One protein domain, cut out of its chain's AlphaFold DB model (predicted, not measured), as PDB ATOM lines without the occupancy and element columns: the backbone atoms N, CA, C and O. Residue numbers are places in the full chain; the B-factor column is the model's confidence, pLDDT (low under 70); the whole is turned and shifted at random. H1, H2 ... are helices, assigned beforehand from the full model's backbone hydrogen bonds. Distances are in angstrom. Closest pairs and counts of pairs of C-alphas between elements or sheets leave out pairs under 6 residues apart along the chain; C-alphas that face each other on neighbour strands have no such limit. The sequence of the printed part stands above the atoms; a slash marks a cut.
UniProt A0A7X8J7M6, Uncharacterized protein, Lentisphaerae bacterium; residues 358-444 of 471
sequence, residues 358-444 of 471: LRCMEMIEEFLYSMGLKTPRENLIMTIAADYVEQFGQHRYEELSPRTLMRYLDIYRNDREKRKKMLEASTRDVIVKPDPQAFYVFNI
ATOM      1  N   LEU A 358     125.671 158.490 166.604       92.12
ATOM      2  CA  LEU A 358     126.527 159.417 165.869       92.12
ATOM      3  C   LEU A 358     126.461 159.141 164.368       92.12
ATOM      4  O   LEU A 358     126.279 160.074 163.588       92.12
ATOM      5  N   ARG A 359     126.537 157.868 163.957       93.62
ATOM      6  CA  ARG A 359     126.396 157.474 162.547       93.62
ATOM      7  C   ARG A 359     125.001 157.756 162.013       93.62
ATOM      8  O   ARG A 359     124.872 158.210 160.882       93.62
ATOM      9  N   CYS A 360     123.962 157.551 162.819       94.94
ATOM     10  CA  CYS A 360     122.598 157.915 162.454       94.94
ATOM     11  C   CYS A 360     122.483 159.421 162.163       94.94
ATOM     12  O   CYS A 360     121.972 159.804 161.110       94.94
ATOM     13  N   MET A 361     123.013 160.270 163.049       94.88
ATOM     14  CA  MET A 361     122.999 161.724 162.868       94.88
ATOM     15  C   MET A 361     123.848 162.180 161.673       94.88
ATOM     16  O   MET A 361     123.369 162.996 160.889       94.88
ATOM     17  N   GLU A 362     125.047 161.619 161.483       94.75
ATOM     18  CA  GLU A 362     125.920 161.884 160.322       94.75
ATOM     19  C   GLU A 362     125.192 161.580 159.002       94.75
ATOM     20  O   GLU A 362     125.166 162.399 158.084       94.75
ATOM     21  N   MET A 363     124.533 160.421 158.920       95.56
ATOM     22  CA  MET A 363     123.761 160.031 157.738       95.56
ATOM     23  C   MET A 363     122.585 160.979 157.467       95.56
ATOM     24  O   MET A 363     122.323 161.329 156.316       95.56
ATOM     25  N   ILE A 364     121.869 161.405 158.513       96.62
ATOM     26  CA  ILE A 364     120.758 162.363 158.390       96.62
ATOM     27  C   ILE A 364     121.271 163.729 157.930       96.62
ATOM     28  O   ILE A 364     120.637 164.366 157.088       96.62
ATOM     29  N   GLU A 365     122.405 164.183 158.460       95.81
ATOM     30  CA  GLU A 365     123.030 165.441 158.063       95.81
ATOM     31  C   GLU A 365     123.357 165.444 156.562       95.81
ATOM     32  O   GLU A 365     122.908 166.330 155.830       95.81
ATOM     33  N   GLU A 366     124.053 164.407 156.082       94.75
ATOM     34  CA  GLU A 366     124.372 164.226 154.661       94.75
ATOM     35  C   GLU A 366     123.130 164.133 153.773       94.75
ATOM     36  O   GLU A 366     123.068 164.752 152.705       94.75
ATOM     37  N   PHE A 367     122.090 163.440 154.235       95.44
ATOM     38  CA  PHE A 367     120.814 163.407 153.536       95.44
ATOM     39  C   PHE A 367     120.186 164.804 153.415       95.44
ATOM     40  O   PHE A 367     119.703 165.169 152.341       95.44
ATOM     41  N   LEU A 368     120.203 165.619 154.472       94.75
ATOM     42  CA  LEU A 368     119.658 166.979 154.426       94.75
ATOM     43  C   LEU A 368     120.470 167.889 153.492       94.75
ATOM     44  O   LEU A 368     119.866 168.689 152.769       94.75
ATOM     45  N   TYR A 369     121.797 167.722 153.433       93.25
ATOM     46  CA  TYR A 369     122.623 168.369 152.406       93.25
ATOM     47  C   TYR A 369     122.161 167.970 150.997       93.25
ATOM     48  O   TYR A 369     121.967 168.848 150.154       93.25
ATOM     49  N   SER A 370     121.887 166.680 150.756       92.25
ATOM     50  CA  SER A 370     121.370 166.195 149.463       92.25
ATOM     51  C   SER A 370     119.989 166.769 149.103       92.25
ATOM     52  O   SER A 370     119.678 166.953 147.929       92.25
ATOM     53  N   MET A 371     119.175 167.127 150.105       91.25
ATOM     54  CA  MET A 371     117.897 167.827 149.919       91.25
ATOM     55  C   MET A 371     118.047 169.339 149.665       91.25
ATOM     56  O   MET A 371     117.045 170.025 149.460       91.25
ATOM     57  N   GLY A 372     119.272 169.874 149.686       91.19
ATOM     58  CA  GLY A 372     119.571 171.281 149.413       91.19
ATOM     59  C   GLY A 372     119.691 172.180 150.648       91.19
ATOM     60  O   GLY A 372     119.826 173.399 150.496       91.19
ATOM     61  N   LEU A 373     119.665 171.633 151.872       91.56
ATOM     62  CA  LEU A 373     119.927 172.421 153.082       91.56
ATOM     63  C   LEU A 373     121.436 172.630 153.241       91.56
ATOM     64  O   LEU A 373     122.157 171.698 153.560       91.56
ATOM     65  N   LYS A 374     121.918 173.867 153.073       88.00
ATOM     66  CA  LYS A 374     123.357 174.199 153.159       88.00
ATOM     67  C   LYS A 374     123.955 174.129 154.564       88.00
ATOM     68  O   LYS A 374     125.164 174.003 154.683       88.00
ATOM     69  N   THR A 375     123.137 174.300 155.598       90.06
ATOM     70  CA  THR A 375     123.546 174.248 157.010       90.06
ATOM     71  C   THR A 375     122.423 173.620 157.842       90.06
ATOM     72  O   THR A 375     121.619 174.334 158.454       90.06
ATOM     73  N   PRO A 376     122.293 172.281 157.821       90.81
ATOM     74  CA  PRO A 376     121.362 171.559 158.676       90.81
ATOM     75  C   PRO A 376     121.597 171.926 160.146       90.81
ATOM     76  O   PRO A 376     122.715 171.868 160.648       90.81
ATOM     77  N   ARG A 377     120.542 172.353 160.847       92.25
ATOM     78  CA  ARG A 377     120.641 172.648 162.283       92.25
ATOM     79  C   ARG A 377     120.711 171.340 163.061       92.25
ATOM     80  O   ARG A 377     119.866 170.476 162.846       92.25
ATOM     81  N   GLU A 378     121.620 171.259 164.028       92.44
ATOM     82  CA  GLU A 378     121.776 170.099 164.918       92.44
ATOM     83  C   GLU A 378     120.445 169.665 165.554       92.44
ATOM     84  O   GLU A 378     120.088 168.492 165.514       92.44
ATOM     85  N   ASN A 379     119.632 170.623 166.011       93.69
ATOM     86  CA  ASN A 379     118.306 170.359 166.578       93.69
ATOM     87  C   ASN A 379     117.382 169.578 165.629       93.69
ATOM     88  O   ASN A 379     116.622 168.716 166.069       93.69
ATOM     89  N   LEU A 380     117.421 169.888 164.328       94.06
ATOM     90  CA  LEU A 380     116.607 169.205 163.323       94.06
ATOM     91  C   LEU A 380     117.120 167.783 163.094       94.06
ATOM     92  O   LEU A 380     116.316 166.857 163.038       94.06
ATOM     93  N   ILE A 381     118.442 167.611 163.016       95.88
ATOM     94  CA  ILE A 381     119.088 166.299 162.879       95.88
ATOM     95  C   ILE A 381     118.700 165.402 164.061       95.88
ATOM     96  O   ILE A 381     118.193 164.301 163.851       95.88
ATOM     97  N   MET A 382     118.839 165.906 165.292       94.56
ATOM     98  CA  MET A 382     118.463 165.191 166.518       94.56
ATOM     99  C   MET A 382     116.981 164.818 166.539       94.56
ATOM    100  O   MET A 382     116.639 163.685 166.862       94.56
ATOM    101  N   THR A 383     116.101 165.743 166.147       94.56
ATOM    102  CA  THR A 383     114.650 165.500 166.119       94.56
ATOM    103  C   THR A 383     114.288 164.389 165.129       94.56
ATOM    104  O   THR A 383     113.495 163.507 165.450       94.56
ATOM    105  N   ILE A 384     114.890 164.400 163.934       95.75
ATOM    106  CA  ILE A 384     114.675 163.364 162.913       95.75
ATOM    107  C   ILE A 384     115.217 162.012 163.393       95.75
ATOM    108  O   ILE A 384     114.548 160.996 163.203       95.75
ATOM    109  N   ALA A 385     116.397 161.997 164.022       95.38
ATOM    110  CA  ALA A 385     116.997 160.789 164.582       95.38
ATOM    111  C   ALA A 385     116.136 160.200 165.712       95.38
ATOM    112  O   ALA A 385     115.926 158.991 165.756       95.38
ATOM    113  N   ALA A 386     115.590 161.044 166.591       93.00
ATOM    114  CA  ALA A 386     114.703 160.620 167.668       93.00
ATOM    115  C   ALA A 386     113.398 159.998 167.141       93.00
ATOM    116  O   ALA A 386     113.025 158.920 167.597       93.00
ATOM    117  N   ASP A 387     112.747 160.615 166.145       93.00
ATOM    118  CA  ASP A 387     111.531 160.067 165.510       93.00
ATOM    119  C   ASP A 387     111.805 158.723 164.812       93.00
ATOM    120  O   ASP A 387     110.979 157.810 164.858       93.00
ATOM    121  N   TYR A 388     112.986 158.570 164.205       93.62
ATOM    122  CA  TYR A 388     113.434 157.293 163.650       93.62
ATOM    123  C   TYR A 388     113.592 156.218 164.740       93.62
ATOM    124  O   TYR A 388     113.046 155.122 164.602       93.62
ATOM    125  N   VAL A 389     114.283 156.529 165.842       91.69
ATOM    126  CA  VAL A 389     114.477 155.587 166.958       91.69
ATOM    127  C   VAL A 389     113.149 155.223 167.623       91.69
ATOM    128  O   VAL A 389     112.945 154.062 167.964       91.69
ATOM    129  N   GLU A 390     112.219 156.166 167.767       89.06
ATOM    130  CA  GLU A 390     110.880 155.892 168.299       89.06
ATOM    131  C   GLU A 390     110.113 154.905 167.402       89.06
ATOM    132  O   GLU A 390     109.560 153.919 167.890       89.06
ATOM    133  N   GLN A 391     110.141 155.113 166.081       87.75
ATOM    134  CA  GLN A 391     109.422 154.269 165.119       87.75
ATOM    135  C   GLN A 391     110.024 152.866 164.963       87.75
ATOM    136  O   GLN A 391     109.278 151.896 164.817       87.75
ATOM    137  N   PHE A 392     111.353 152.744 164.967       86.81
ATOM    138  CA  PHE A 392     112.051 151.494 164.627       86.81
ATOM    139  C   PHE A 392     112.719 150.800 165.820       86.81
ATOM    140  O   PHE A 392     113.078 149.630 165.718       86.81
ATOM    141  N   GLY A 393     112.853 151.481 166.958       76.38
ATOM    142  CA  GLY A 393     113.459 150.940 168.177       76.38
ATOM    143  C   GLY A 393     112.471 150.341 169.184       76.38
ATOM    144  O   GLY A 393     112.914 149.656 170.099       76.38
ATOM    145  N   GLN A 394     111.156 150.581 169.048       68.31
ATOM    146  CA  GLN A 394     110.149 150.208 170.067       68.31
ATOM    147  C   GLN A 394     108.975 149.351 169.540       68.31
ATOM    148  O   GLN A 394     108.028 149.061 170.275       68.31
ATOM    149  N   HIS A 395     108.984 148.947 168.266       61.34
ATOM    150  CA  HIS A 395     107.886 148.204 167.627       61.34
ATOM    151  C   HIS A 395     108.259 146.754 167.274       61.34
ATOM    152  O   HIS A 395     109.404 146.346 167.390       61.34
ATOM    153  N   ARG A 396     107.269 145.957 166.829       48.59
ATOM    154  CA  ARG A 396     107.335 144.494 166.572       48.59
ATOM    155  C   ARG A 396     108.484 144.000 165.665       48.59
ATOM    156  O   ARG A 396     108.698 142.795 165.601       48.59
ATOM    157  N   TYR A 397     109.186 144.905 164.988       55.12
ATOM    158  CA  TYR A 397     110.368 144.655 164.167       55.12
ATOM    159  C   TYR A 397     111.465 145.648 164.591       55.12
ATOM    160  O   TYR A 397     111.687 146.649 163.912       55.12
ATOM    161  N   GLU A 398     112.073 145.422 165.762       72.69
ATOM    162  CA  GLU A 398     113.188 146.230 166.279       72.69
ATOM    163  C   GLU A 398     114.405 146.080 165.350       72.69
ATOM    164  O   GLU A 398     115.160 145.115 165.466       72.69
ATOM    165  N   GLU A 399     114.595 147.013 164.418       83.44
ATOM    166  CA  GLU A 399     115.766 147.037 163.537       83.44
ATOM    167  C   GLU A 399     116.290 148.465 163.373       83.44
ATOM    168  O   GLU A 399     115.748 149.271 162.611       83.44
ATOM    169  N   LEU A 400     117.390 148.759 164.071       89.38
ATOM    170  CA  LEU A 400     118.133 150.006 163.923       89.38
ATOM    171  C   LEU A 400     119.351 149.758 163.035       89.38
ATOM    172  O   LEU A 400     120.417 149.382 163.518       89.38
ATOM    173  N   SER A 401     119.200 149.966 161.728       89.88
ATOM    174  CA  SER A 401     120.261 149.753 160.743       89.88
ATOM    175  C   SER A 401     120.296 150.888 159.709       89.88
ATOM    176  O   SER A 401     119.300 151.593 159.522       89.88
ATOM    177  N   PRO A 402     121.411 151.075 158.980       90.69
ATOM    178  CA  PRO A 402     121.457 151.974 157.831       90.69
ATOM    179  C   PRO A 402     120.344 151.672 156.822       90.69
ATOM    180  O   PRO A 402     119.735 152.591 156.282       90.69
ATOM    181  N   ARG A 403     120.008 150.391 156.612       88.19
ATOM    182  CA  ARG A 403     118.913 149.973 155.724       88.19
ATOM    183  C   ARG A 403     117.563 150.562 156.145       88.19
ATOM    184  O   ARG A 403     116.849 151.105 155.297       88.19
ATOM    185  N   THR A 404     117.191 150.447 157.421       90.38
ATOM    186  CA  THR A 404     115.904 150.963 157.914       90.38
ATOM    187  C   THR A 404     115.894 152.485 157.997       90.38
ATOM    188  O   THR A 404     114.883 153.092 157.632       90.38
ATOM    189  N   LEU A 405     117.025 153.113 158.339       93.31
ATOM    190  CA  LEU A 405     117.176 154.568 158.272       93.31
ATOM    191  C   LEU A 405     116.962 155.092 156.845       93.31
ATOM    192  O   LEU A 405     116.185 156.023 156.653       93.31
ATOM    193  N   MET A 406     117.583 154.483 155.831       91.38
ATOM    194  CA  MET A 406     117.409 154.915 154.440       91.38
ATOM    195  C   MET A 406     115.944 154.837 153.998       91.38
ATOM    196  O   MET A 406     115.423 155.783 153.413       91.38
ATOM    197  N   ARG A 407     115.238 153.760 154.363       90.06
ATOM    198  CA  ARG A 407     113.796 153.632 154.100       90.06
ATOM    199  C   ARG A 407     112.984 154.730 154.793       90.06
ATOM    200  O   ARG A 407     112.052 155.273 154.202       90.06
ATOM    201  N   TYR A 408     113.318 155.054 156.039       93.69
ATOM    202  CA  TYR A 408     112.688 156.150 156.769       93.69
ATOM    203  C   TYR A 408     112.930 157.506 156.079       93.69
ATOM    204  O   TYR A 408     111.993 158.295 155.930       93.69
ATOM    205  N   LEU A 409     114.153 157.757 155.603       94.50
ATOM    206  CA  LEU A 409     114.523 158.992 154.906       94.50
ATOM    207  C   LEU A 409     113.850 159.121 153.534       94.50
ATOM    208  O   LEU A 409     113.424 160.217 153.170       94.50
ATOM    209  N   ASP A 410     113.657 158.017 152.809       91.81
ATOM    210  CA  ASP A 410     112.899 158.001 151.552       91.81
ATOM    211  C   ASP A 410     111.430 158.407 151.779       91.81
ATOM    212  O   ASP A 410     110.861 159.197 151.020       91.81
ATOM    213  N   ILE A 411     110.815 157.938 152.872       93.00
ATOM    214  CA  ILE A 411     109.466 158.366 153.277       93.00
ATOM    215  C   ILE A 411     109.477 159.851 153.653       93.00
ATOM    216  O   ILE A 411     108.646 160.619 153.168       93.00
ATOM    217  N   TYR A 412     110.444 160.284 154.466       94.50
ATOM    218  CA  TYR A 412     110.596 161.684 154.869       94.50
ATOM    219  C   TYR A 412     110.766 162.630 153.664       94.50
ATOM    220  O   TYR A 412     110.180 163.717 153.636       94.50
ATOM    221  N   ARG A 413     111.512 162.216 152.631       93.62
ATOM    222  CA  ARG A 413     111.695 162.965 151.374       93.62
ATOM    223  C   ARG A 413     110.372 163.195 150.643       93.62
ATOM    224  O   ARG A 413     110.167 164.267 150.073       93.62
ATOM    225  N   ASN A 414     109.451 162.241 150.702       93.19
ATOM    226  CA  ASN A 414     108.190 162.290 149.962       93.19
ATOM    227  C   ASN A 414     107.018 162.858 150.782       93.19
ATOM    228  O   ASN A 414     106.086 163.416 150.210       93.19
ATOM    229  N   ASP A 415     107.096 162.834 152.114       95.12
ATOM    230  CA  ASP A 415     106.028 163.299 153.005       95.12
ATOM    231  C   ASP A 415     106.236 164.746 153.496       95.12
ATOM    232  O   ASP A 415     107.044 165.034 154.384       95.12
ATOM    233  N   ARG A 416     105.470 165.684 152.924       93.88
ATOM    234  CA  ARG A 416     105.526 167.110 153.290       93.88
ATOM    235  C   ARG A 416     105.076 167.378 154.726       93.88
ATOM    236  O   ARG A 416     105.660 168.250 155.374       93.88
ATOM    237  N   GLU A 417     104.067 166.665 155.213       94.56
ATOM    238  CA  GLU A 417     103.536 166.867 156.563       94.56
ATOM    239  C   GLU A 417     104.537 166.371 157.605       94.56
ATOM    240  O   GLU A 417     104.806 167.077 158.579       94.56
ATOM    241  N   LYS A 418     105.193 165.229 157.353       93.62
ATOM    242  CA  LYS A 418     106.282 164.737 158.209       93.62
ATOM    243  C   LYS A 418     107.428 165.744 158.300       93.62
ATOM    244  O   LYS A 418     107.868 166.059 159.404       93.62
ATOM    245  N   ARG A 419     107.858 166.332 157.177       93.81
ATOM    246  CA  ARG A 419     108.897 167.384 157.179       93.81
ATOM    247  C   ARG A 419     108.495 168.607 157.994       93.81
ATOM    248  O   ARG A 419     109.292 169.104 158.787       93.81
ATOM    249  N   LYS A 420     107.260 169.086 157.816       92.75
ATOM    250  CA  LYS A 420     106.735 170.234 158.564       92.75
ATOM    251  C   LYS A 420     106.703 169.946 160.068       92.75
ATOM    252  O   LYS A 420     107.209 170.753 160.843       92.75
ATOM    253  N   LYS A 421     106.197 168.775 160.465       92.44
ATOM    254  CA  LYS A 421     106.148 168.330 161.865       92.44
ATOM    255  C   LYS A 421     107.541 168.276 162.499       92.44
ATOM    256  O   LYS A 421     107.713 168.768 163.611       92.44
ATOM    257  N   MET A 422     108.533 167.718 161.800       92.69
ATOM    258  CA  MET A 422     109.912 167.653 162.305       92.69
ATOM    259  C   MET A 422     110.539 169.041 162.446       92.69
ATOM    260  O   MET A 422     111.198 169.321 163.447       92.69
ATOM    261  N   LEU A 423     110.284 169.947 161.496       90.44
ATOM    262  CA  LEU A 423     110.762 171.325 161.583       90.44
ATOM    263  C   LEU A 423     110.152 172.068 162.781       90.44
ATOM    264  O   LEU A 423     110.889 172.696 163.535       90.44
ATOM    265  N   GLU A 424     108.839 171.959 162.992       90.31
ATOM    266  CA  GLU A 424     108.144 172.562 164.139       90.31
ATOM    267  C   GLU A 424     108.583 171.965 165.481       90.31
ATOM    268  O   GLU A 424     108.631 172.665 166.489       90.31
ATOM    269  N   ALA A 425     108.901 170.669 165.518       89.25
ATOM    270  CA  ALA A 425     109.443 170.031 166.711       89.25
ATOM    271  C   ALA A 425     110.874 170.516 167.013       89.25
ATOM    272  O   ALA A 425     111.195 170.760 168.174       89.25
ATOM    273  N   SER A 426     111.693 170.751 165.981       89.56
ATOM    274  CA  SER A 426     113.085 171.204 166.128       89.56
ATOM    275  C   SER A 426     113.250 172.645 166.641       89.56
ATOM    276  O   SER A 426     114.357 173.045 167.011       89.56
ATOM    277  N   THR A 427     112.174 173.442 166.648       88.56
ATOM    278  CA  THR A 427     112.166 174.836 167.128       88.56
ATOM    279  C   THR A 427     111.640 174.996 168.555       88.56
ATOM    280  O   THR A 427     111.586 176.122 169.045       88.56
ATOM    281  N   ARG A 428     111.237 173.905 169.221       85.44
ATOM    282  CA  ARG A 428     110.765 173.930 170.615       85.44
ATOM    283  C   ARG A 428     111.933 174.063 171.596       85.44
ATOM    284  O   ARG A 428     113.042 173.626 171.303       85.44
ATOM    285  N   ASP A 429     111.654 174.596 172.789       73.31
ATOM    286  CA  ASP A 429     112.656 174.791 173.854       73.31
ATOM    287  C   ASP A 429     113.238 173.473 174.397       73.31
ATOM    288  O   ASP A 429     114.353 173.443 174.912       73.31
ATOM    289  N   VAL A 430     112.487 172.373 174.275       81.75
ATOM    290  CA  VAL A 430     112.924 171.025 174.655       81.75
ATOM    291  C   VAL A 430     113.039 170.175 173.398       81.75
ATOM    292  O   VAL A 430     112.040 169.918 172.724       81.75
ATOM    293  N   ILE A 431     114.257 169.723 173.106       82.88
ATOM    294  CA  ILE A 431     114.574 168.890 171.943       82.88
ATOM    295  C   ILE A 431     114.758 167.455 172.417       82.88
ATOM    296  O   ILE A 431     115.548 167.183 173.323       82.88
ATOM    297  N   VAL A 432     114.022 166.537 171.796       82.75
ATOM    298  CA  VAL A 432     114.155 165.104 172.057       82.75
ATOM    299  C   VAL A 432     115.412 164.602 171.353       82.75
ATOM    300  O   VAL A 432     115.584 164.829 170.156       82.75
ATOM    301  N   LYS A 433     116.292 163.936 172.103       85.38
ATOM    302  CA  LYS A 433     117.487 163.285 171.558       85.38
ATOM    303  C   LYS A 433     117.191 161.818 171.225       85.38
ATOM    304  O   LYS A 433     116.382 161.211 171.930       85.38
ATOM    305  N   PRO A 434     117.826 161.250 170.185       88.06
ATOM    306  CA  PRO A 434     117.778 159.809 169.945       88.06
ATOM    307  C   PRO A 434     118.312 159.044 171.163       88.06
ATOM    308  O   PRO A 434     119.284 159.471 171.777       88.06
ATOM    309  N   ASP A 435     117.672 157.928 171.522       86.12
ATOM    310  CA  ASP A 435     118.088 157.107 172.664       86.12
ATOM    311  C   ASP A 435     119.330 156.261 172.306       86.12
ATOM    312  O   ASP A 435     119.205 155.293 171.547       86.12
ATOM    313  N   PRO A 436     120.526 156.556 172.859       87.44
ATOM    314  CA  PRO A 436     121.738 155.797 172.551       87.44
ATOM    315  C   PRO A 436     121.655 154.356 173.072       87.44
ATOM    316  O   PRO A 436     122.274 153.443 172.515       87.44
ATOM    317  N   GLN A 437     120.867 154.130 174.130       86.31
ATOM    318  CA  GLN A 437     120.695 152.813 174.727       86.31
ATOM    319  C   GLN A 437     119.935 151.873 173.788       86.31
ATOM    320  O   GLN A 437     120.250 150.683 173.747       86.31
ATOM    321  N   ALA A 438     118.997 152.391 172.989       86.44
ATOM    322  CA  ALA A 438     118.277 151.606 171.990       86.44
ATOM    323  C   ALA A 438     119.235 151.008 170.943       86.44
ATOM    324  O   ALA A 438     119.188 149.802 170.684       86.44
ATOM    325  N   PHE A 439     120.171 151.810 170.418       87.62
ATOM    326  CA  PHE A 439     121.213 151.329 169.501       87.62
ATOM    327  C   PHE A 439     122.115 150.286 170.160       87.62
ATOM    328  O   PHE A 439     122.379 149.235 169.576       87.62
ATOM    329  N   TYR A 440     122.575 150.545 171.388       85.50
ATOM    330  CA  TYR A 440     123.429 149.605 172.114       85.50
ATOM    331  C   TYR A 440     122.740 148.250 172.321       85.50
ATOM    332  O   TYR A 440     123.311 147.203 172.011       85.50
ATOM    333  N   VAL A 441     121.493 148.259 172.801       85.19
ATOM    334  CA  VAL A 441     120.707 147.042 173.036       85.19
ATOM    335  C   VAL A 441     120.474 146.280 171.733       85.19
ATOM    336  O   VAL A 441     120.652 145.061 171.716       85.19
ATOM    337  N   PHE A 442     120.125 146.975 170.647       86.00
ATOM    338  CA  PHE A 442     119.945 146.357 169.334       86.00
ATOM    339  C   PHE A 442     121.234 145.688 168.837       86.00
ATOM    340  O   PHE A 442     121.223 144.498 168.517       86.00
ATOM    341  N   ASN A 443     122.361 146.403 168.855       85.44
ATOM    342  CA  ASN A 443     123.646 145.871 168.400       85.44
ATOM    343  C   ASN A 443     124.080 144.643 169.218       85.44
ATOM    344  O   ASN A 443     124.536 143.654 168.649       85.44
ATOM    345  N   ILE A 444     123.866 144.639 170.540       83.81
ATOM    346  CA  ILE A 444     124.137 143.461 171.382       83.81
ATOM    347  C   ILE A 444     123.227 142.280 171.021       83.81
ATOM    348  O   ILE A 444     123.701 141.144 170.966       83.81
TER     349      ILE A 444
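Overview. This is residues 358 to 444 of the 471 residues of an uncharacterized protein of Lentisphaerae bacterium (UniProt A0A7X8J7M6). This is a small, rounded body of helices with H2, the longest helix, through its middle. H1 and H3 run roughly side by side and stand at steep angles to H2, H4 makes a corner with the first end of H2, and the short H5 sits by its last end. The printed part has 87 residues with five named helices, in the order H1, H2, H3, H4, H5, and no named strand; the class is all helix. It is compact, with a radius of gyration of the C-alphas of 12.4 A, and the C-alphas span 35 by 27 by 22 A.

Arrangement. H1, residues 358 to 370, touches H2, residues 378 to 393, opposite ways at a steep tilt of 63 degrees; the closest C-alphas are those of Met 361 and Ile 381, 6.0 A apart. H1 touches H2 with residues 360 to 365 alone, and H2 touches H1 with residues 381 to 385 alone. H3, residues 402 to 414, touches H1 and runs the same way at a shallow tilt of 34 degrees, only just short of steep; the closest C-alphas are those of Cys 360 and Pro 402, 7.6 A apart. H2 and H3 only just touch, with 3 pairs of C-alphas within 8 A, the closest those of Tyr 388 and Tyr 408 at 7.0 A, and their tilt is a steep 65 degrees, opposite ways. H4, residues 416 to 426, touches H2 with the closest C-alphas, those of Leu 380 and Ser 426, 4.9 A apart, at a steep tilt of 64 degrees, opposite ways. H3 and H4 touch only at the corner by their tight link, and only just, with 3 pairs of C-alphas within 8 A; the closest are those of Tyr 412 and Lys 418 at 6.3 A. H5, residues 436 to 444, only just touches H2, with 3 pairs of C-alphas within 8 A, the closest those of Gly 393 and Ala 438 at 6.2 A. H5 is apart from H1, H3 and H4, and H1 is apart from H4. In H1, H2, H3, H4 and H5 every O i to N i+4 pair is within hydrogen-bond range.

Along the chain. H1 begins at C-alpha 358 at (126.527, 159.417, 165.869) and is 18.5 A long. H2 measures 21.1 A and ends at C-alpha 393 at (113.459, 150.940, 168.177). H3 is 18.6 A, H4 15.5 A and H5 12.6 A long, and H5 ends at C-alpha 444 at (124.137, 143.461, 171.382).

Size, cuts and confidence. The two C-alphas farthest apart are those of Lys 374 and Arg 396, at 36.3 A. The printed part has no cut and no long link. The mean pLDDT of the printed part is 88.9, and residues 394 to 397 are under 70.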